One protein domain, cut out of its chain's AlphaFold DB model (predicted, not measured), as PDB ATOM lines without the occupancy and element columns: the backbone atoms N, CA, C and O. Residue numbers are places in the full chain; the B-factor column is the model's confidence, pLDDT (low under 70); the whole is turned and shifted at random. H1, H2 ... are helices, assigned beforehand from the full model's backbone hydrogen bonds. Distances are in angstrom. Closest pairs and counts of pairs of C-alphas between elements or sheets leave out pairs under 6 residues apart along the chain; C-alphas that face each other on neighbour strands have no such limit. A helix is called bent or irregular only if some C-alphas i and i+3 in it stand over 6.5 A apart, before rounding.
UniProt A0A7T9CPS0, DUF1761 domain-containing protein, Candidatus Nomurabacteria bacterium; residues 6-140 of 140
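AT A GLANCE: This is residues 6 to 140 of the 140 residues of the protein "DUF1761 domain-containing protein" of Candidatus Nomurabacteria bacterium (UniProt A0A7T9CPS0). Three long helical stretches lie side by side in a row, with the arms H4a and H4b of a bent helix in the middle between H3b and H5, each running opposite ways to the next. H1 crosses H3b on the side away from H4a and H4b, the short H2 lies past the end of H1, and residues 41 to 46 and 48 to 56, most of them in H3a, stick out. The printed part has 135 residues with five named helices, H1 to H5 in chain order, and no named strand; the class is all helix. The whole is loose, with a radius of gyration of the C-alphas of 17.7 A, and elongated, spanning 58 by 34 by 22 A.

IN THESE COORDINATES: H1, residues 6 to 22, begins at C-alpha 6 (-37.623, 62.201, 22.990) and is 24.0 A long. H2 is residues 29 to 35. H3, residues 44 to 78, was assigned as one helix by its hydrogen bonds but is bent, with C-alphas 52 and 55 7.0 A apart; its arms are H3a, residues 44 to 52, and H3b, residues 55 to 78, 34.5 A long. H4, residues 84 to 105, likewise one helix by its hydrogen bonds, is bent, with C-alphas 94 and 97 6.7 A apart; its arms are H4a, residues 84 to 94, and H4b, residues 97 to 105. H5, residues 111 to 138, is 39.8 A long and ends at C-alpha 138 (-66.422, 53.641, 2.681).

HOW THE PARTS SIT: H1 touches H3b, whose residues 62 to 73 alone take part, at a steep tilt of 49 degrees, opposite ways; the closest C-alphas, of Gly 12 and Leu 66, are 5.2 A apart. H2 is close to H1 but not clearly touching, the C-alphas of Trp 22 and Gly 29 being 6.7 A apart. H3a and H3b stand at a steep tilt of 41 degrees. H3b and H4a form a helical hairpin at a shallow tilt of 27 degrees, closest at the C-alphas of Gln 68 and Gly 94, 4.3 A. H4b and H5 form another, at 16 degrees, closest at the C-alphas of Cys 104 and Ala 114, 5.2 A. H4a touches H5 too, closest at the C-alphas of Gly 84 and Gly 137, 4.0 A. H3b and H5 are apart. In H1, H2, H3a, H3b, H4a, H4b and H5 every O i to N i+4 pair is within hydrogen-bond range.

THE WHOLE: The two C-alphas farthest apart, of Pro 44 and Arg 140, are 58.7 A apart. The printed part has no cut, and no link is long. Mean pLDDT of the printed part is 84.9; residues 37 to 42 and residue 140 are under 70.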
ATOM      1  N   LEU A   6     -37.952  62.178  21.565       90.88
ATOM      2  CA  LEU A   6     -37.623  62.201  22.990       90.88
ATOM      3  C   LEU A   6     -38.869  61.926  23.842       90.88
ATOM      4  O   LEU A   6     -38.794  61.160  24.796       90.88
ATOM      5  N   ALA A   7     -40.029  62.476  23.468       87.50
ATOM      6  CA  ALA A   7     -41.289  62.186  24.155       87.50
ATOM      7  C   ALA A   7     -41.673  60.698  24.042       87.50
ATOM      8  O   ALA A   7     -42.086  60.098  25.031       87.50
ATOM      9  N   VAL A   8     -41.467  60.076  22.873       89.81
ATOM     10  CA  VAL A   8     -41.675  58.625  22.680       89.81
ATOM     11  C   VAL A   8     -40.768  57.816  23.613       89.81
ATOM     12  O   VAL A   8     -41.234  56.883  24.267       89.81
ATOM     13  N   LEU A   9     -39.493  58.199  23.727       91.25
ATOM     14  CA  LEU A   9     -38.545  57.541  24.626       91.25
ATOM     15  C   LEU A   9     -38.957  57.683  26.100       91.25
ATOM     16  O   LEU A   9     -38.942  56.694  26.833       91.25
ATOM     17  N   VAL A  10     -39.377  58.881  26.522       93.25
ATOM     18  CA  VAL A  10     -39.886  59.140  27.882       93.25
ATOM     19  C   VAL A  10     -41.110  58.275  28.184       93.25
ATOM     20  O   VAL A  10     -41.177  57.687  29.262       93.25
ATOM     21  N   CYS A  11     -42.035  58.115  27.234       89.94
ATOM     22  CA  CYS A  11     -43.167  57.196  27.376       89.94
ATOM     23  C   CYS A  11     -42.708  55.744  27.574       89.94
ATOM     24  O   CYS A  11     -43.253  55.042  28.425       89.94
ATOM     25  N   GLY A  12     -41.685  55.297  26.840       90.19
ATOM     26  CA  GLY A  12     -41.093  53.971  27.032       90.19
ATOM     27  C   GLY A  12     -40.507  53.786  28.435       90.19
ATOM     28  O   GLY A  12     -40.763  52.772  29.083       90.19
ATOM     29  N   VAL A  13     -39.755  54.772  28.935       92.38
ATOM     30  CA  VAL A  13     -39.178  54.734  30.294       92.38
ATOM     31  C   VAL A  13     -40.280  54.734  31.354       92.38
ATOM     32  O   VAL A  13     -40.238  53.927  32.283       92.38
ATOM     33  N   ALA A  14     -41.304  55.574  31.196       91.69
ATOM     34  CA  ALA A  14     -42.464  55.588  32.081       91.69
ATOM     35  C   ALA A  14     -43.175  54.225  32.096       91.69
ATOM     36  O   ALA A  14     -43.503  53.722  33.170       91.69
ATOM     37  N   ALA A  15     -43.341  53.583  30.935       88.94
ATOM     38  CA  ALA A  15     -43.924  52.248  30.838       88.94
ATOM     39  C   ALA A  15     -43.096  51.191  31.588       88.94
ATOM     40  O   ALA A  15     -43.674  50.326  32.245       88.94
ATOM     41  N   MET A  16     -41.760  51.274  31.550       90.38
ATOM     42  CA  MET A  16     -40.901  50.391  32.347       90.38
ATOM     43  C   MET A  16     -41.088  50.621  33.843       90.38
ATOM     44  O   MET A  16     -41.286  49.657  34.571       90.38
ATOM     45  N   ILE A  17     -41.073  51.875  34.301       91.44
ATOM     46  CA  ILE A  17     -41.243  52.210  35.724       91.44
ATOM     47  C   ILE A  17     -42.600  51.711  36.226       91.44
ATOM     48  O   ILE A  17     -42.668  51.003  37.232       91.44
ATOM     49  N   VAL A  18     -43.673  52.034  35.500       90.06
ATOM     50  CA  VAL A  18     -45.034  51.602  35.834       90.06
ATOM     51  C   VAL A  18     -45.121  50.080  35.818       90.06
ATOM     52  O   VAL A  18     -45.609  49.503  36.782       90.06
ATOM     53  N   GLY A  19     -44.601  49.417  34.783       85.44
ATOM     54  CA  GLY A  19     -44.614  47.958  34.677       85.44
ATOM     55  C   GLY A  19     -43.844  47.275  35.807       85.44
ATOM     56  O   GLY A  19     -44.358  46.348  36.433       85.44
ATOM     57  N   SER A  20     -42.639  47.752  36.122       85.69
ATOM     58  CA  SER A  20     -41.827  47.241  37.229       85.69
ATOM     59  C   SER A  20     -42.533  47.407  38.569       85.69
ATOM     60  O   SER A  20     -42.520  46.477  39.371       85.69
ATOM     61  N   LEU A  21     -43.183  48.548  38.806       89.56
ATOM     62  CA  LEU A  21     -43.934  48.785  40.035       89.56
ATOM     63  C   LEU A  21     -45.194  47.905  40.098       89.56
ATOM     64  O   LEU A  21     -45.430  47.258  41.118       89.56
ATOM     65  N   TRP A  22     -45.958  47.816  39.006       89.12
ATOM     66  CA  TRP A  22     -47.204  47.042  38.902       89.12
ATOM     67  C   TRP A  22     -46.981  45.548  39.132       89.12
ATOM     68  O   TRP A  22     -47.727  44.915  39.878       89.12
ATOM     69  N   HIS A  23     -45.913  44.998  38.551       82.44
ATOM     70  CA  HIS A  23     -45.529  43.592  38.694       82.44
ATOM     71  C   HIS A  23     -44.567  43.330  39.864       82.44
ATOM     72  O   HIS A  23     -44.092  42.206  40.031       82.44
ATOM     73  N   SER A  24     -44.286  44.329  40.703       83.50
ATOM     74  CA  SER A  24     -43.506  44.132  41.925       83.50
ATOM     75  C   SER A  24     -44.314  43.405  43.004       83.50
ATOM     76  O   SER A  24     -45.548  43.360  42.974       83.50
ATOM     77  N   LYS A  25     -43.614  42.900  44.028       83.75
ATOM     78  CA  LYS A  25     -44.249  42.357  45.241       83.75
ATOM     79  C   LYS A  25     -45.070  43.398  46.016       83.75
ATOM     80  O   LYS A  25     -45.900  42.997  46.821       83.75
ATOM     81  N   LEU A  26     -44.816  44.694  45.798       89.69
ATOM     82  CA  LEU A  26     -45.499  45.790  46.488       89.69
ATOM     83  C   LEU A  26     -46.932  45.990  45.977       89.69
ATOM     84  O   LEU A  26     -47.805  46.334  46.763       89.69
ATOM     85  N   LEU A  27     -47.160  45.780  44.676       91.38
ATOM     86  CA  LEU A  27     -48.476  45.910  44.049       91.38
ATOM     87  C   LEU A  27     -49.046  44.531  43.685       91.38
ATOM     88  O   LEU A  27     -49.452  43.769  44.559       91.38
ATOM     89  N   PHE A  28     -49.078  44.191  42.395       89.94
ATOM     90  CA  PHE A  28     -49.854  43.065  41.873       89.94
ATOM     91  C   PHE A  28     -49.001  41.868  41.444       89.94
ATOM     92  O   PHE A  28     -49.549  40.883  40.957       89.94
ATOM     93  N   GLY A  29     -47.679  41.898  41.642       84.12
ATOM     94  CA  GLY A  29     -46.779  40.821  41.220       84.12
ATOM     95  C   GLY A  29     -47.143  39.459  41.811       84.12
ATOM     96  O   GLY A  29     -47.267  38.479  41.080       84.12
ATOM     97  N   ASN A  30     -47.396  39.396  43.124       83.12
ATOM     98  CA  ASN A  30     -47.753  38.139  43.796       83.12
ATOM     99  C   ASN A  30     -49.115  37.600  43.330       83.12
ATOM    100  O   ASN A  30     -49.259  36.402  43.084       83.12
ATOM    101  N   ALA A  31     -50.106  38.486  43.179       86.19
ATOM    102  CA  ALA A  31     -51.426  38.118  42.675       86.19
ATOM    103  C   ALA A  31     -51.349  37.608  41.227       86.19
ATOM    104  O   ALA A  31     -51.959  36.592  40.899       86.19
ATOM    105  N   PHE A  32     -50.548  38.265  40.385       83.00
ATOM    106  CA  PHE A  32     -50.325  37.875  38.997       83.00
ATOM    107  C   PHE A  32     -49.646  36.508  38.880       83.00
ATOM    108  O   PHE A  32     -50.120  35.665  38.121       83.00
ATOM    109  N   ILE A  33     -48.576  36.253  39.641       80.25
ATOM    110  CA  ILE A  33     -47.867  34.961  39.633       80.25
ATOM    111  C   ILE A  33     -48.824  33.815  39.984       80.25
ATOM    112  O   ILE A  33     -48.892  32.829  39.252       80.25
ATOM    113  N   LYS A  34     -49.616  33.980  41.049       81.19
ATOM    114  CA  LYS A  34     -50.595  32.979  41.491       81.19
ATOM    115  C   LYS A  34     -51.716  32.767  40.467       81.19
ATOM    116  O   LYS A  34     -52.097  31.638  40.184       81.19
ATOM    117  N   ALA A  35     -52.244  33.845  39.887       80.62
ATOM    118  CA  ALA A  35     -53.328  33.765  38.906       80.62
ATOM    119  C   ALA A  35     -52.875  33.220  37.540       80.62
ATOM    120  O   ALA A  35     -53.668  32.614  36.824       80.62
ATOM    121  N   SER A  36     -51.609  33.420  37.172       73.81
ATOM    122  CA  SER A  36     -51.029  32.903  35.924       73.81
ATOM    123  C   SER A  36     -50.590  31.437  36.015       73.81
ATOM    124  O   SER A  36     -50.179  30.862  35.003       73.81
ATOM    125  N   GLY A  37     -50.681  30.823  37.202       69.81
ATOM    126  CA  GLY A  37     -50.203  29.464  37.458       69.81
ATOM    127  C   GLY A  37     -48.686  29.335  37.324       69.81
ATOM    128  O   GLY A  37     -48.182  28.239  37.081       69.81
ATOM    129  N   MET A  38     -47.956  30.453  37.425       67.88
ATOM    130  CA  MET A  38     -46.496  30.465  37.335       67.88
ATOM    131  C   MET A  38     -45.856  29.847  38.581       67.88
ATOM    132  O   MET A  38     -44.733  29.385  38.515       67.88
ATOM    133  N   ASP A  39     -46.552  29.800  39.711       68.06
ATOM    134  CA  ASP A  39     -46.076  29.217  40.969       68.06
ATOM    135  C   ASP A  39     -46.051  27.677  40.987       68.06
ATOM    136  O   ASP A  39     -45.366  27.076  41.820       68.06
ATOM    137  N   ILE A  40     -46.757  27.012  40.071       61.09
ATOM    138  CA  ILE A  40     -46.960  25.561  40.116       61.09
ATOM    139  C   ILE A  40     -45.704  24.821  39.616       61.09
ATOM    140  O   ILE A  40     -45.412  24.781  38.423       61.09
ATOM    141  N   GLY A  41     -44.961  24.182  40.529       61.97
ATOM    142  CA  GLY A  41     -43.866  23.258  40.183       61.97
ATOM    143  C   GLY A  41     -42.541  23.915  39.762       61.97
ATOM    144  O   GLY A  41     -41.707  23.271  39.116       61.97
ATOM    145  N   MET A  42     -42.326  25.187  40.108       69.75
ATOM    146  CA  MET A  42     -41.074  25.901  39.839       69.75
ATOM    147  C   MET A  42     -40.005  25.567  40.890       69.75
ATOM    148  O   MET A  42     -40.116  25.955  42.050       69.75
ATOM    149  N   THR A  43     -38.947  24.858  40.482       77.19
ATOM    150  CA  THR A  43     -37.776  24.628  41.344       77.19
ATOM    151  C   THR A  43     -36.902  25.886  41.422       77.19
ATOM    152  O   THR A  43     -36.928  26.708  40.495       77.19
ATOM    153  N   PRO A  44     -36.088  26.050  42.484       76.88
ATOM    154  CA  PRO A  44     -35.145  27.161  42.590       76.88
ATOM    155  C   PRO A  44     -34.211  27.285  41.376       76.88
ATOM    156  O   PRO A  44     -33.956  28.404  40.925       76.88
ATOM    157  N   GLU A  45     -33.759  26.169  40.781       78.88
ATOM    158  CA  GLU A  45     -32.900  26.229  39.588       78.88
ATOM    159  C   GLU A  45     -33.647  26.760  38.359       78.88
ATOM    160  O   GLU A  45     -33.131  27.626  37.650       78.88
ATOM    161  N   LYS A  46     -34.885  26.301  38.123       74.88
ATOM    162  CA  LYS A  46     -35.715  26.796  37.010       74.88
ATOM    163  C   LYS A  46     -36.025  28.280  37.153       74.88
ATOM    164  O   LYS A  46     -36.058  29.001  36.155       74.88
ATOM    165  N   MET A  47     -36.222  28.750  38.382       73.50
ATOM    166  CA  MET A  47     -36.462  30.163  38.635       73.50
ATOM    167  C   MET A  47     -35.229  31.014  38.312       73.50
ATOM    168  O   MET A  47     -35.349  32.035  37.637       73.50
ATOM    169  N   ALA A  48     -34.036  30.558  38.702       77.75
ATOM    170  CA  ALA A  48     -32.782  31.230  38.371       77.75
ATOM    171  C   ALA A  48     -32.527  31.283  36.851       77.75
ATOM    172  O   ALA A  48     -32.074  32.306  36.332       77.75
ATOM    173  N   GLU A  49     -32.849  30.218  36.110       78.38
ATOM    174  CA  GLU A  49     -32.761  30.228  34.643       78.38
ATOM    175  C   GLU A  49     -33.722  31.225  33.990       78.38
ATOM    176  O   GLU A  49     -33.347  31.924  33.044       78.38
ATOM    177  N   ILE A  50     -34.955  31.312  34.486       76.06
ATOM    178  CA  ILE A  50     -35.955  32.255  33.973       76.06
ATOM    179  C   ILE A  50     -35.526  33.686  34.267       76.06
ATOM    180  O   ILE A  50     -35.560  34.533  33.374       76.06
ATOM    181  N   GLN A  51     -35.004  33.945  35.463       75.69
ATOM    182  CA  GLN A  51     -34.490  35.254  35.853       75.69
ATOM    183  C   GLN A  51     -33.322  35.710  34.961       75.69
ATOM    184  O   GLN A  51     -33.255  36.881  34.590       75.69
ATOM    185  N   LYS A  52     -32.457  34.789  34.509       79.25
ATOM    186  CA  LYS A  52     -31.398  35.085  33.520       79.25
ATOM    187  C   LYS A  52     -31.935  35.458  32.137       79.25
ATOM    188  O   LYS A  52     -31.250  36.158  31.398       79.25
ATOM    189  N   LYS A  53     -33.132  34.999  31.765       78.56
ATOM    190  CA  LYS A  53     -33.776  35.302  30.471       78.56
ATOM    191  C   LYS A  53     -34.783  36.451  30.561       78.56
ATOM    192  O   LYS A  53     -35.184  36.987  29.530       78.56
ATOM    193  N   MET A  54     -35.139  36.889  31.771       80.31
ATOM    194  CA  MET A  54     -36.115  37.958  32.004       80.31
ATOM    195  C   MET A  54     -35.740  39.284  31.342       80.31
ATOM    196  O   MET A  54     -36.621  39.990  30.857       80.31
ATOM    197  N   TRP A  55     -34.450  39.621  31.259       83.62
ATOM    198  CA  TRP A  55     -34.025  40.866  30.612       83.62
ATOM    199  C   TRP A  55     -34.426  40.925  29.129       83.62
ATOM    200  O   TRP A  55     -34.754  41.996  28.632       83.62
ATOM    201  N   GLN A  56     -34.469  39.782  28.431       86.12
ATOM    202  CA  GLN A  56     -34.877  39.704  27.022       86.12
ATOM    203  C   GLN A  56     -36.372  39.988  26.863       86.12
ATOM    204  O   GLN A  56     -36.789  40.653  25.911       86.12
ATOM    205  N   LEU A  57     -37.181  39.507  27.812       85.12
ATOM    206  CA  LEU A  57     -38.614  39.788  27.871       85.12
ATOM    207  C   LEU A  57     -38.861  41.269  28.160       85.12
ATOM    208  O   LEU A  57     -39.625  41.901  27.436       85.12
ATOM    209  N   TYR A  58     -38.159  41.846  29.139       87.19
ATOM    210  CA  TYR A  58     -38.260  43.277  29.441       87.19
ATOM    211  C   TYR A  58     -37.791  44.163  28.280       87.19
ATOM    212  O   TYR A  58     -38.460  45.144  27.967       87.19
ATOM    213  N   ALA A  59     -36.702  43.803  27.595       90.25
ATOM    214  CA  ALA A  59     -36.230  44.531  26.417       90.25
ATOM    215  C   ALA A  59     -37.255  44.487  25.274       90.25
ATOM    216  O   ALA A  59     -37.541  45.506  24.651       90.25
ATOM    217  N   THR A  60     -37.862  43.322  25.037       89.75
ATOM    218  CA  THR A  60     -38.911  43.168  24.019       89.75
ATOM    219  C   THR A  60     -40.153  43.983  24.387       89.75
ATOM    220  O   THR A  60     -40.685  44.699  23.544       89.75
ATOM    221  N   GLN A  61     -40.577  43.944  25.654       88.88
ATOM    222  CA  GLN A  61     -41.688  44.750  26.165       88.88
ATOM    223  C   GLN A  61     -41.425  46.252  25.997       88.88
ATOM    224  O   GLN A  61     -42.327  46.993  25.620       88.88
ATOM    225  N   PHE A  62     -40.193  46.702  26.240       91.75
ATOM    226  CA  PHE A  62     -39.800  48.096  26.048       91.75
ATOM    227  C   PHE A  62     -39.881  48.518  24.577       91.75
ATOM    228  O   PHE A  62     -40.459  49.557  24.274       91.75
ATOM    229  N   ILE A  63     -39.381  47.692  23.651       93.69
ATOM    230  CA  ILE A  63     -39.492  47.954  22.205       93.69
ATOM    231  C   ILE A  63     -40.960  48.025  21.781       93.69
ATOM    232  O   ILE A  63     -41.343  48.937  21.048       93.69
ATOM    233  N   LEU A  64     -41.790  47.095  22.263       91.88
ATOM    234  CA  LEU A  64     -43.225  47.122  22.008       91.88
ATOM    235  C   LEU A  64     -43.845  48.414  22.545       91.88
ATOM    236  O   LEU A  64     -44.532  49.086  21.790       91.88
ATOM    237  N   ALA A  65     -43.542  48.820  23.779       91.81
ATOM    238  CA  ALA A  65     -44.043  50.066  24.362       91.81
ATOM    239  C   ALA A  65     -43.626  51.314  23.560       91.81
ATOM    240  O   ALA A  65     -44.448  52.205  23.345       91.81
ATOM    241  N   LEU A  66     -42.385  51.368  23.062       92.50
ATOM    242  CA  LEU A  66     -41.931  52.437  22.167       92.50
ATOM    243  C   LEU A  66     -42.715  52.449  20.853       92.50
ATOM    244  O   LEU A  66     -43.114  53.520  20.396       92.50
ATOM    245  N   LEU A  67     -42.981  51.276  20.271       93.25
ATOM    246  CA  LEU A  67     -43.838  51.153  19.094       93.25
ATOM    247  C   LEU A  67     -45.252  51.674  19.387       93.25
ATOM    248  O   LEU A  67     -45.775  52.451  18.590       93.25
ATOM    249  N   GLN A  68     -45.850  51.322  20.531       91.25
ATOM    250  CA  GLN A  68     -47.171  51.834  20.931       91.25
ATOM    251  C   GLN A  68     -47.170  53.359  21.032       91.25
ATOM    252  O   GLN A  68     -48.029  54.019  20.450       91.25
ATOM    253  N   ALA A  69     -46.188  53.925  21.739       90.81
ATOM    254  CA  ALA A  69     -46.061  55.366  21.922       90.81
ATOM    255  C   ALA A  69     -45.841  56.092  20.585       90.81
ATOM    256  O   ALA A  69     -46.471  57.117  20.329       90.81
ATOM    257  N   TYR A  70     -45.006  55.542  19.701       90.88
ATOM    258  CA  TYR A  70     -44.790  56.082  18.361       90.88
ATOM    259  C   TYR A  70     -46.074  56.070  17.527       90.88
ATOM    260  O   TYR A  70     -46.454  57.094  16.956       90.88
ATOM    261  N   VAL A  71     -46.774  54.934  17.490       90.12
ATOM    262  CA  VAL A  71     -48.033  54.806  16.749       90.12
ATOM    263  C   VAL A  71     -49.090  55.750  17.312       90.12
ATOM    264  O   VAL A  71     -49.783  56.393  16.531       90.12
ATOM    265  N   LEU A  72     -49.170  55.916  18.633       87.00
ATOM    266  CA  LEU A  72     -50.073  56.875  19.267       87.00
ATOM    267  C   LEU A  72     -49.774  58.317  18.828       87.00
ATOM    268  O   LEU A  72     -50.703  59.056  18.510       87.00
ATOM    269  N   VAL A  73     -48.501  58.717  18.734       88.06
ATOM    270  CA  VAL A  73     -48.123  60.045  18.216       88.06
ATOM    271  C   VAL A  73     -48.546  60.213  16.754       88.06
ATOM    272  O   VAL A  73     -49.140  61.234  16.400       88.06
ATOM    273  N   VAL A  74     -48.276  59.217  15.903       86.38
ATOM    274  CA  VAL A  74     -48.679  59.231  14.483       86.38
ATOM    275  C   VAL A  74     -50.198  59.315  14.346       86.38
ATOM    276  O   VAL A  74     -50.701  60.062  13.506       86.38
ATOM    277  N   TYR A  75     -50.913  58.574  15.183       85.25
ATOM    278  CA  TYR A  75     -52.362  58.499  15.197       85.25
ATOM    279  C   TYR A  75     -52.998  59.823  15.629       85.25
ATOM    280  O   TYR A  75     -53.813  60.370  14.893       85.25
ATOM    281  N   ILE A  76     -52.561  60.407  16.750       84.31
ATOM    282  CA  ILE A  76     -53.047  61.712  17.232       84.31
ATOM    283  C   ILE A  76     -52.772  62.813  16.200       84.31
ATOM    284  O   ILE A  76     -53.648  63.628  15.920       84.31
ATOM    285  N   LYS A  77     -51.576  62.834  15.599       83.56
ATOM    286  CA  LYS A  77     -51.188  63.863  14.620       83.56
ATOM    287  C   LYS A  77     -52.049  63.840  13.355       83.56
ATOM    288  O   LYS A  77     -52.268  64.890  12.758       83.56
ATOM    289  N   ASN A  78     -52.478  62.660  12.921       80.94
ATOM    290  CA  ASN A  78     -53.105  62.468  11.613       80.94
ATOM    291  C   ASN A  78     -54.555  61.951  11.714       80.94
ATOM    292  O   ASN A  78     -55.113  61.489  10.722       80.94
ATOM    293  N   TRP A  79     -55.182  62.037  12.892       74.81
ATOM    294  CA  TRP A  79     -56.519  61.490  13.167       74.81
ATOM    295  C   TRP A  79     -57.573  61.894  12.118       74.81
ATOM    296  O   TRP A  79     -58.426  61.092  11.744       74.81
ATOM    297  N   THR A  80     -57.505  63.126  11.604       74.69
ATOM    298  CA  THR A  80     -58.456  63.659  10.613       74.69
ATOM    299  C   THR A  80     -58.064  63.401   9.156       74.69
ATOM    300  O   THR A  80     -58.923  63.478   8.281       74.69
ATOM    301  N   SER A  81     -56.798  63.090   8.869       77.12
ATOM    302  CA  SER A  81     -56.244  63.033   7.506       77.12
ATOM    303  C   SER A  81     -56.008  61.615   6.978       77.12
ATOM    304  O   SER A  81     -55.727  61.444   5.792       77.12
ATOM    305  N   ILE A  82     -56.143  60.586   7.819       78.75
ATOM    306  CA  ILE A  82     -55.925  59.187   7.430       78.75
ATOM    307  C   ILE A  82     -57.236  58.549   6.923       78.75
ATOM    308  O   ILE A  82     -58.334  58.850   7.402       78.75
ATOM    309  N   ASN A  83     -57.133  57.666   5.922       82.31
ATOM    310  CA  ASN A  83     -58.257  56.855   5.436       82.31
ATOM    311  C   ASN A  83     -58.619  55.729   6.433       82.31
ATOM    312  O   ASN A  83     -57.820  55.363   7.293       82.31
ATOM    313  N   GLY A  84     -59.826  55.162   6.331       81.44
ATOM    314  CA  GLY A  84     -60.319  54.184   7.314       81.44
ATOM    315  C   GLY A  84     -59.422  52.947   7.485       81.44
ATOM    316  O   GLY A  84     -59.178  52.523   8.614       81.44
ATOM    317  N   ILE A  85     -58.854  52.416   6.393       83.94
ATOM    318  CA  ILE A  85     -57.958  51.246   6.426       83.94
ATOM    319  C   ILE A  85     -56.654  51.567   7.159       83.94
ATOM    320  O   ILE A  85     -56.274  50.852   8.082       83.94
ATOM    321  N   SER A  86     -55.965  52.644   6.781       84.75
ATOM    322  CA  SER A  86     -54.714  53.059   7.419       84.75
ATOM    323  C   SER A  86     -54.927  53.405   8.893       84.75
ATOM    324  O   SER A  86     -54.063  53.108   9.718       84.75
ATOM    325  N   ASN A  87     -56.090  53.955   9.249       85.69
ATOM    326  CA  ASN A  87     -56.443  54.227  10.638       85.69
ATOM    327  C   ASN A  87     -56.575  52.926  11.442       85.69
ATOM    328  O   ASN A  87     -55.979  52.781  12.507       85.69
ATOM    329  N   ALA A  88     -57.295  51.944  10.899       87.00
ATOM    330  CA  ALA A  88     -57.457  50.644  11.536       87.00
ATOM    331  C   ALA A  88     -56.138  49.858  11.624       87.00
ATOM    332  O   ALA A  88     -55.886  49.201  12.634       87.00
ATOM    333  N   LEU A  89     -55.263  49.979  10.619       89.88
ATOM    334  CA  LEU A  89     -53.915  49.404  10.642       89.88
ATOM    335  C   LEU A  89     -53.045  50.013  11.743       89.88
ATOM    336  O   LEU A  89     -52.355  49.272  12.440       89.88
ATOM    337  N   LEU A  90     -53.087  51.336  11.936       90.69
ATOM    338  CA  LEU A  90     -52.376  51.989  13.038       90.69
ATOM    339  C   LEU A  90     -52.917  51.516  14.388       90.69
ATOM    340  O   LEU A  90     -52.133  51.158  15.262       90.69
ATOM    341  N   VAL A  91     -54.239  51.433  14.556       90.00
ATOM    342  CA  VAL A  91     -54.819  50.942  15.816       90.00
ATOM    343  C   VAL A  91     -54.399  49.495  16.093       90.00
ATOM    344  O   VAL A  91     -53.986  49.160  17.207       90.00
ATOM    345  N   TRP A  92     -54.438  48.637  15.076       94.12
ATOM    346  CA  TRP A  92     -53.969  47.264  15.205       94.12
ATOM    347  C   TRP A  92     -52.484  47.202  15.589       94.12
ATOM    348  O   TRP A  92     -52.135  46.537  16.565       94.12
ATOM    349  N   LEU A  93     -51.618  47.922  14.870       92.12
ATOM    350  CA  LEU A  93     -50.167  47.873  15.062       92.12
ATOM    351  C   LEU A  93     -49.738  48.450  16.415       92.12
ATOM    352  O   LEU A  93     -48.840  47.911  17.059       92.12
ATOM    353  N   GLY A  94     -50.365  49.546  16.841       90.25
ATOM    354  CA  GLY A  94     -49.998  50.272  18.056       90.25
ATOM    355  C   GLY A  94     -50.630  49.733  19.333       90.25
ATOM    356  O   GLY A  94     -50.090  49.957  20.413       90.25
ATOM    357  N   PHE A  95     -51.760  49.030  19.251       88.94
ATOM    358  CA  PHE A  95     -52.508  48.648  20.453       88.94
ATOM    359  C   PHE A  95     -52.840  47.164  20.488       88.94
ATOM    360  O   PHE A  95     -52.513  46.498  21.466       88.94
ATOM    361  N   VAL A  96     -53.418  46.610  19.424       92.25
ATOM    362  CA  VAL A  96     -53.861  45.208  19.448       92.25
ATOM    363  C   VAL A  96     -52.677  44.245  19.401       92.25
ATOM    364  O   VAL A  96     -52.569  43.351  20.239       92.25
ATOM    365  N   MET A  97     -51.762  44.440  18.453       93.25
ATOM    366  CA  MET A  97     -50.608  43.564  18.249       93.25
ATOM    367  C   MET A  97     -49.701  43.514  19.499       93.25
ATOM    368  O   MET A  97     -49.409  42.410  19.962       93.25
ATOM    369  N   PRO A  98     -49.346  44.646  20.142       90.62
ATOM    370  CA  PRO A  98     -48.528  44.651  21.358       90.62
ATOM    371  C   PRO A  98     -49.224  44.024  22.574       90.62
ATOM    372  O   PRO A  98     -48.572  43.332  23.353       90.62
ATOM    373  N   VAL A  99     -50.544  44.193  22.722       90.00
ATOM    374  CA  VAL A  99     -51.318  43.555  23.804       90.00
ATOM    375  C   VAL A  99     -51.355  42.035  23.635       90.00
ATOM    376  O   VAL A  99     -51.126  41.298  24.596       90.00
ATOM    377  N   VAL A 100     -51.587  41.547  22.412       92.31
ATOM    378  CA  VAL A 100     -51.568  40.105  22.105       92.31
ATOM    379  C   VAL A 100     -50.153  39.530  22.234       92.31
ATOM    380  O   VAL A 100     -49.978  38.428  22.754       92.31
ATOM    381  N   ALA A 101     -49.127  40.269  21.806       90.44
ATOM    382  CA  ALA A 101     -47.733  39.878  22.002       90.44
ATOM    383  C   ALA A 101     -47.406  39.746  23.494       90.44
ATOM    384  O   ALA A 101     -46.885  38.713  23.912       90.44
ATOM    385  N   GLY A 102     -47.788  40.737  24.306       87.12
ATOM    386  CA  GLY A 102     -47.605  40.715  25.755       87.12
ATOM    387  C   GLY A 102     -48.284  39.511  26.410       87.12
ATOM    388  O   GLY A 102     -47.641  38.778  27.162       87.12
ATOM    389  N   SER A 103     -49.547  39.231  26.081       85.94
ATOM    390  CA  SER A 103     -50.260  38.086  26.665       85.94
ATOM    391  C   SER A 103     -49.605  36.742  26.328       85.94
ATOM    392  O   SER A 103     -49.571  35.843  27.167       85.94
ATOM    393  N   CYS A 104     -49.020  36.612  25.135       87.81
ATOM    394  CA  CYS A 104     -48.290  35.411  24.734       87.81
ATOM    395  C   CYS A 104     -46.903  35.328  25.390       87.81
ATOM    396  O   CYS A 104     -46.503  34.246  25.826       87.81
ATOM    397  N   MET A 105     -46.185  36.451  25.493       84.75
ATOM    398  CA  MET A 105     -44.850  36.542  26.104       84.75
ATOM    399  C   MET A 105     -44.849  36.163  27.583       84.75
ATOM    400  O   MET A 105     -43.917  35.506  28.038       84.75
ATOM    401  N   TRP A 106     -45.886  36.565  28.318       78.38
ATOM    402  CA  TRP A 106     -46.021  36.308  29.754       78.38
ATOM    403  C   TRP A 106     -46.836  35.048  30.074       78.38
ATOM    404  O   TRP A 106     -47.153  34.793  31.235       78.38
ATOM    405  N   SER A 107     -47.184  34.250  29.060       78.81
ATOM    406  CA  SER A 107     -47.899  32.990  29.262       78.81
ATOM    407  C   SER A 107     -46.969  31.887  29.774       78.81
ATOM    408  O   SER A 107     -45.803  31.804  29.395       78.81
ATOM    409  N   SER A 108     -47.508  30.966  30.572       74.25
ATOM    410  CA  SER A 108     -46.814  29.754  31.042       74.25
ATOM    411  C   SER A 108     -46.637  28.679  29.952       74.25
ATOM    412  O   SER A 108     -46.203  27.562  30.232       74.25
ATOM    413  N   ARG A 109     -46.972  28.990  28.692       76.56
ATOM    414  CA  ARG A 109     -46.959  28.041  27.571       76.56
ATOM    415  C   ARG A 109     -45.553  27.869  26.985       76.56
ATOM    416  O   ARG A 109     -44.753  28.806  26.997       76.56
ATOM    417  N   PRO A 110     -45.256  26.713  26.361       81.06
ATOM    418  CA  PRO A 110     -44.049  26.563  25.560       81.06
ATOM    419  C   PRO A 110     -43.972  27.638  24.470       81.06
ATOM    420  O   PRO A 110     -44.961  27.934  23.798       81.06
ATOM    421  N   ARG A 111     -42.771  28.181  24.227       78.62
ATOM    422  CA  ARG A 111     -42.553  29.290  23.277       78.62
ATOM    423  C   ARG A 111     -43.104  29.011  21.873       78.62
ATOM    424  O   ARG A 111     -43.582  29.925  21.212       78.62
ATOM    425  N   LYS A 112     -43.052  27.752  21.423       82.44
ATOM    426  CA  LYS A 112     -43.605  27.328  20.126       82.44
ATOM    427  C   LYS A 112     -45.118  27.539  20.057       82.44
ATOM    428  O   LYS A 112     -45.618  28.019  19.047       82.44
ATOM    429  N   ASP A 113     -45.832  27.214  21.128       85.25
ATOM    430  CA  ASP A 113     -47.286  27.340  21.173       85.25
ATOM    431  C   ASP A 113     -47.712  28.781  21.458       85.25
ATOM    432  O   ASP A 113     -48.680  29.252  20.865       85.25
ATOM    433  N   ALA A 114     -46.934  29.526  22.251       86.75
ATOM    434  CA  ALA A 114     -47.109  30.969  22.406       86.75
ATOM    435  C   ALA A 114     -47.006  31.710  21.058       86.75
ATOM    436  O   ALA A 114     -47.845  32.556  20.766       86.75
ATOM    437  N   TRP A 115     -46.046  31.346  20.196       86.44
ATOM    438  CA  TRP A 115     -45.925  31.916  18.846       86.44
ATOM    439  C   TRP A 115     -47.105  31.581  17.936       86.44
ATOM    440  O   TRP A 115     -47.577  32.452  17.211       86.44
ATOM    441  N   LYS A 116     -47.606  30.340  17.976       87.75
ATOM    442  CA  LYS A 116     -48.801  29.957  17.208       87.75
ATOM    443  C   LYS A 116     -50.010  30.781  17.639       87.75
ATOM    444  O   LYS A 116     -50.695  31.342  16.793       87.75
ATOM    445  N   VAL A 117     -50.242  30.880  18.948       89.38
ATOM    446  CA  VAL A 117     -51.361  31.647  19.514       89.38
ATOM    447  C   VAL A 117     -51.228  33.121  19.153       89.38
ATOM    448  O   VAL A 117     -52.194  33.709  18.686       89.38
ATOM    449  N   PHE A 118     -50.026  33.687  19.273       92.75
ATOM    450  CA  PHE A 118     -49.748  35.051  18.842       92.75
ATOM    451  C   PHE A 118     -50.108  35.266  17.368       92.75
ATOM    452  O   PHE A 118     -50.889  36.162  17.070       92.75
ATOM    453  N   LEU A 119     -49.590  34.442  16.451       91.25
ATOM    454  CA  LEU A 119     -49.828  34.607  15.013       91.25
ATOM    455  C   LEU A 119     -51.309  34.464  14.655       91.25
ATOM    456  O   LEU A 119     -51.824  35.248  13.861       91.25
ATOM    457  N   ILE A 120     -52.004  33.505  15.270       91.62
ATOM    458  CA  ILE A 120     -53.439  33.290  15.055       91.62
ATOM    459  C   ILE A 120     -54.235  34.487  15.579       91.62
ATOM    460  O   ILE A 120     -55.026  35.069  14.842       91.62
ATOM    461  N   SER A 121     -54.020  34.887  16.832       91.88
ATOM    462  CA  SER A 121     -54.786  35.960  17.467       91.88
ATOM    463  C   SER A 121     -54.472  37.327  16.861       91.88
ATOM    464  O   SER A 121     -55.390  38.080  16.544       91.88
ATOM    465  N   ALA A 122     -53.197  37.659  16.663       92.75
ATOM    466  CA  ALA A 122     -52.794  38.932  16.074       92.75
ATOM    467  C   ALA A 122     -53.195  39.019  14.596       92.75
ATOM    468  O   ALA A 122     -53.663  40.074  14.164       92.75
ATOM    469  N   GLY A 123     -53.067  37.920  13.843       90.69
ATOM    470  CA  GLY A 123     -53.470  37.831  12.439       90.69
ATOM    471  C   GLY A 123     -54.984  37.917  12.246       90.69
ATOM    472  O   GLY A 123     -55.448  38.669  11.394       90.69
ATOM    473  N   TYR A 124     -55.767  37.232  13.083       93.69
ATOM    474  CA  TYR A 124     -57.226  37.375  13.096       93.69
ATOM    475  C   TYR A 124     -57.642  38.833  13.322       93.69
ATOM    476  O   TYR A 124     -58.414  39.388  12.541       93.69
ATOM    477  N   ASN A 125     -57.081  39.478  14.351       92.12
ATOM    478  CA  ASN A 125     -57.383  40.877  14.637       92.12
ATOM    479  C   ASN A 125     -56.940  41.809  13.502       92.12
ATOM    480  O   ASN A 125     -57.642  42.771  13.215       92.12
ATOM    481  N   LEU A 126     -55.819  41.530  12.831       92.81
ATOM    482  CA  LEU A 126     -55.374  42.314  11.677       92.81
ATOM    483  C   LEU A 126     -56.437  42.316  10.579       92.81
ATOM    484  O   LEU A 126     -56.860  43.377  10.126       92.81
ATOM    485  N   VAL A 127     -56.892  41.128  10.178       91.19
ATOM    486  CA  VAL A 127     -57.924  40.978   9.143       91.19
ATOM    487  C   VAL A 127     -59.209  41.681   9.567       91.19
ATOM    488  O   VAL A 127     -59.763  42.455   8.789       91.19
ATOM    489  N   LEU A 128     -59.641  41.482  10.814       92.25
ATOM    490  CA  LEU A 128     -60.845  42.108  11.352       92.25
ATOM    491  C   LEU A 128     -60.772  43.643  11.299       92.25
ATOM    492  O   LEU A 128     -61.692  44.290  10.800       92.25
ATOM    493  N   PHE A 129     -59.661  44.230  11.748       88.31
ATOM    494  CA  PHE A 129     -59.464  45.680  11.731       88.31
ATOM    495  C   PHE A 129     -59.362  46.229  10.307       88.31
ATOM    496  O   PHE A 129     -59.931  47.280  10.032       88.31
ATOM    497  N   MET A 130     -58.715  45.526   9.373       89.06
ATOM    498  CA  MET A 130     -58.711  45.938   7.964       89.06
ATOM    499  C   MET A 130     -60.126  45.980   7.378       89.06
ATOM    500  O   MET A 130     -60.472  46.947   6.701       89.06
ATOM    501  N   VAL A 131     -60.958  44.978   7.679       88.62
ATOM    502  CA  VAL A 131     -62.367  44.947   7.257       88.62
ATOM    503  C   VAL A 131     -63.143  46.110   7.873       88.62
ATOM    504  O   VAL A 131     -63.829  46.831   7.152       88.62
ATOM    505  N   PHE A 132     -62.996  46.358   9.177       87.62
ATOM    506  CA  PHE A 132     -63.638  47.498   9.841       87.62
ATOM    507  C   PHE A 132     -63.195  48.834   9.246       87.62
ATOM    508  O   PHE A 132     -64.031  49.690   8.970       87.62
ATOM    509  N   GLY A 133     -61.898  49.003   8.996       85.81
ATOM    510  CA  GLY A 133     -61.347  50.200   8.372       85.81
ATOM    511  C   GLY A 133     -61.863  50.420   6.952       85.81
ATOM    512  O   GLY A 133     -62.135  51.557   6.574       85.81
ATOM    513  N   PHE A 134     -62.044  49.351   6.174       83.94
ATOM    514  CA  PHE A 134     -62.646  49.431   4.845       83.94
ATOM    515  C   PHE A 134     -64.126  49.831   4.908       83.94
ATOM    516  O   PHE A 134     -64.518  50.767   4.216       83.94
ATOM    517  N   ILE A 135     -64.928  49.177   5.757       84.69
ATOM    518  CA  ILE A 135     -66.369  49.456   5.900       84.69
ATOM    519  C   ILE A 135     -66.600  50.879   6.420       84.69
ATOM    520  O   ILE A 135     -67.315  51.663   5.808       84.69
ATOM    521  N   LEU A 136     -65.964  51.250   7.531       81.12
ATOM    522  CA  LEU A 136     -66.130  52.580   8.124       81.12
ATOM    523  C   LEU A 136     -65.521  53.680   7.247       81.12
ATOM    524  O   LEU A 136     -65.977  54.818   7.275       81.12
ATOM    525  N   GLY A 137     -64.486  53.355   6.468       79.94
ATOM    526  CA  GLY A 137     -63.881  54.280   5.514       79.94
ATOM    527  C   GLY A 137     -64.733  54.519   4.267       79.94
ATOM    528  O   GLY A 137     -64.664  55.613   3.712       79.94
ATOM    529  N   SER A 138     -65.514  53.526   3.829       78.44
ATOM    530  CA  SER A 138     -66.422  53.641   2.681       78.44
ATOM    531  C   SER A 138     -67.777  54.259   3.037       78.44
ATOM    532  O   SER A 138     -68.467  54.740   2.145       78.44
ATOM    533  N   TRP A 139     -68.135  54.292   4.323       72.56
ATOM    534  CA  TRP A 139     -69.339  54.939   4.866       72.56
ATOM    535  C   TRP A 139     -69.097  56.359   5.411       72.56
ATOM    536  O   TRP A 139     -69.813  56.804   6.307       72.56
ATOM    537  N   ARG A 140     -68.076  57.060   4.903       54.97
ATOM    538  CA  ARG A 140     -67.859  58.484   5.203       54.97
ATOM    539  C   ARG A 140     -68.916  59.380   4.571       54.97
ATOM    540  O   ARG A 140     -69.245  59.144   3.389       54.97
TER     541      ARG A 140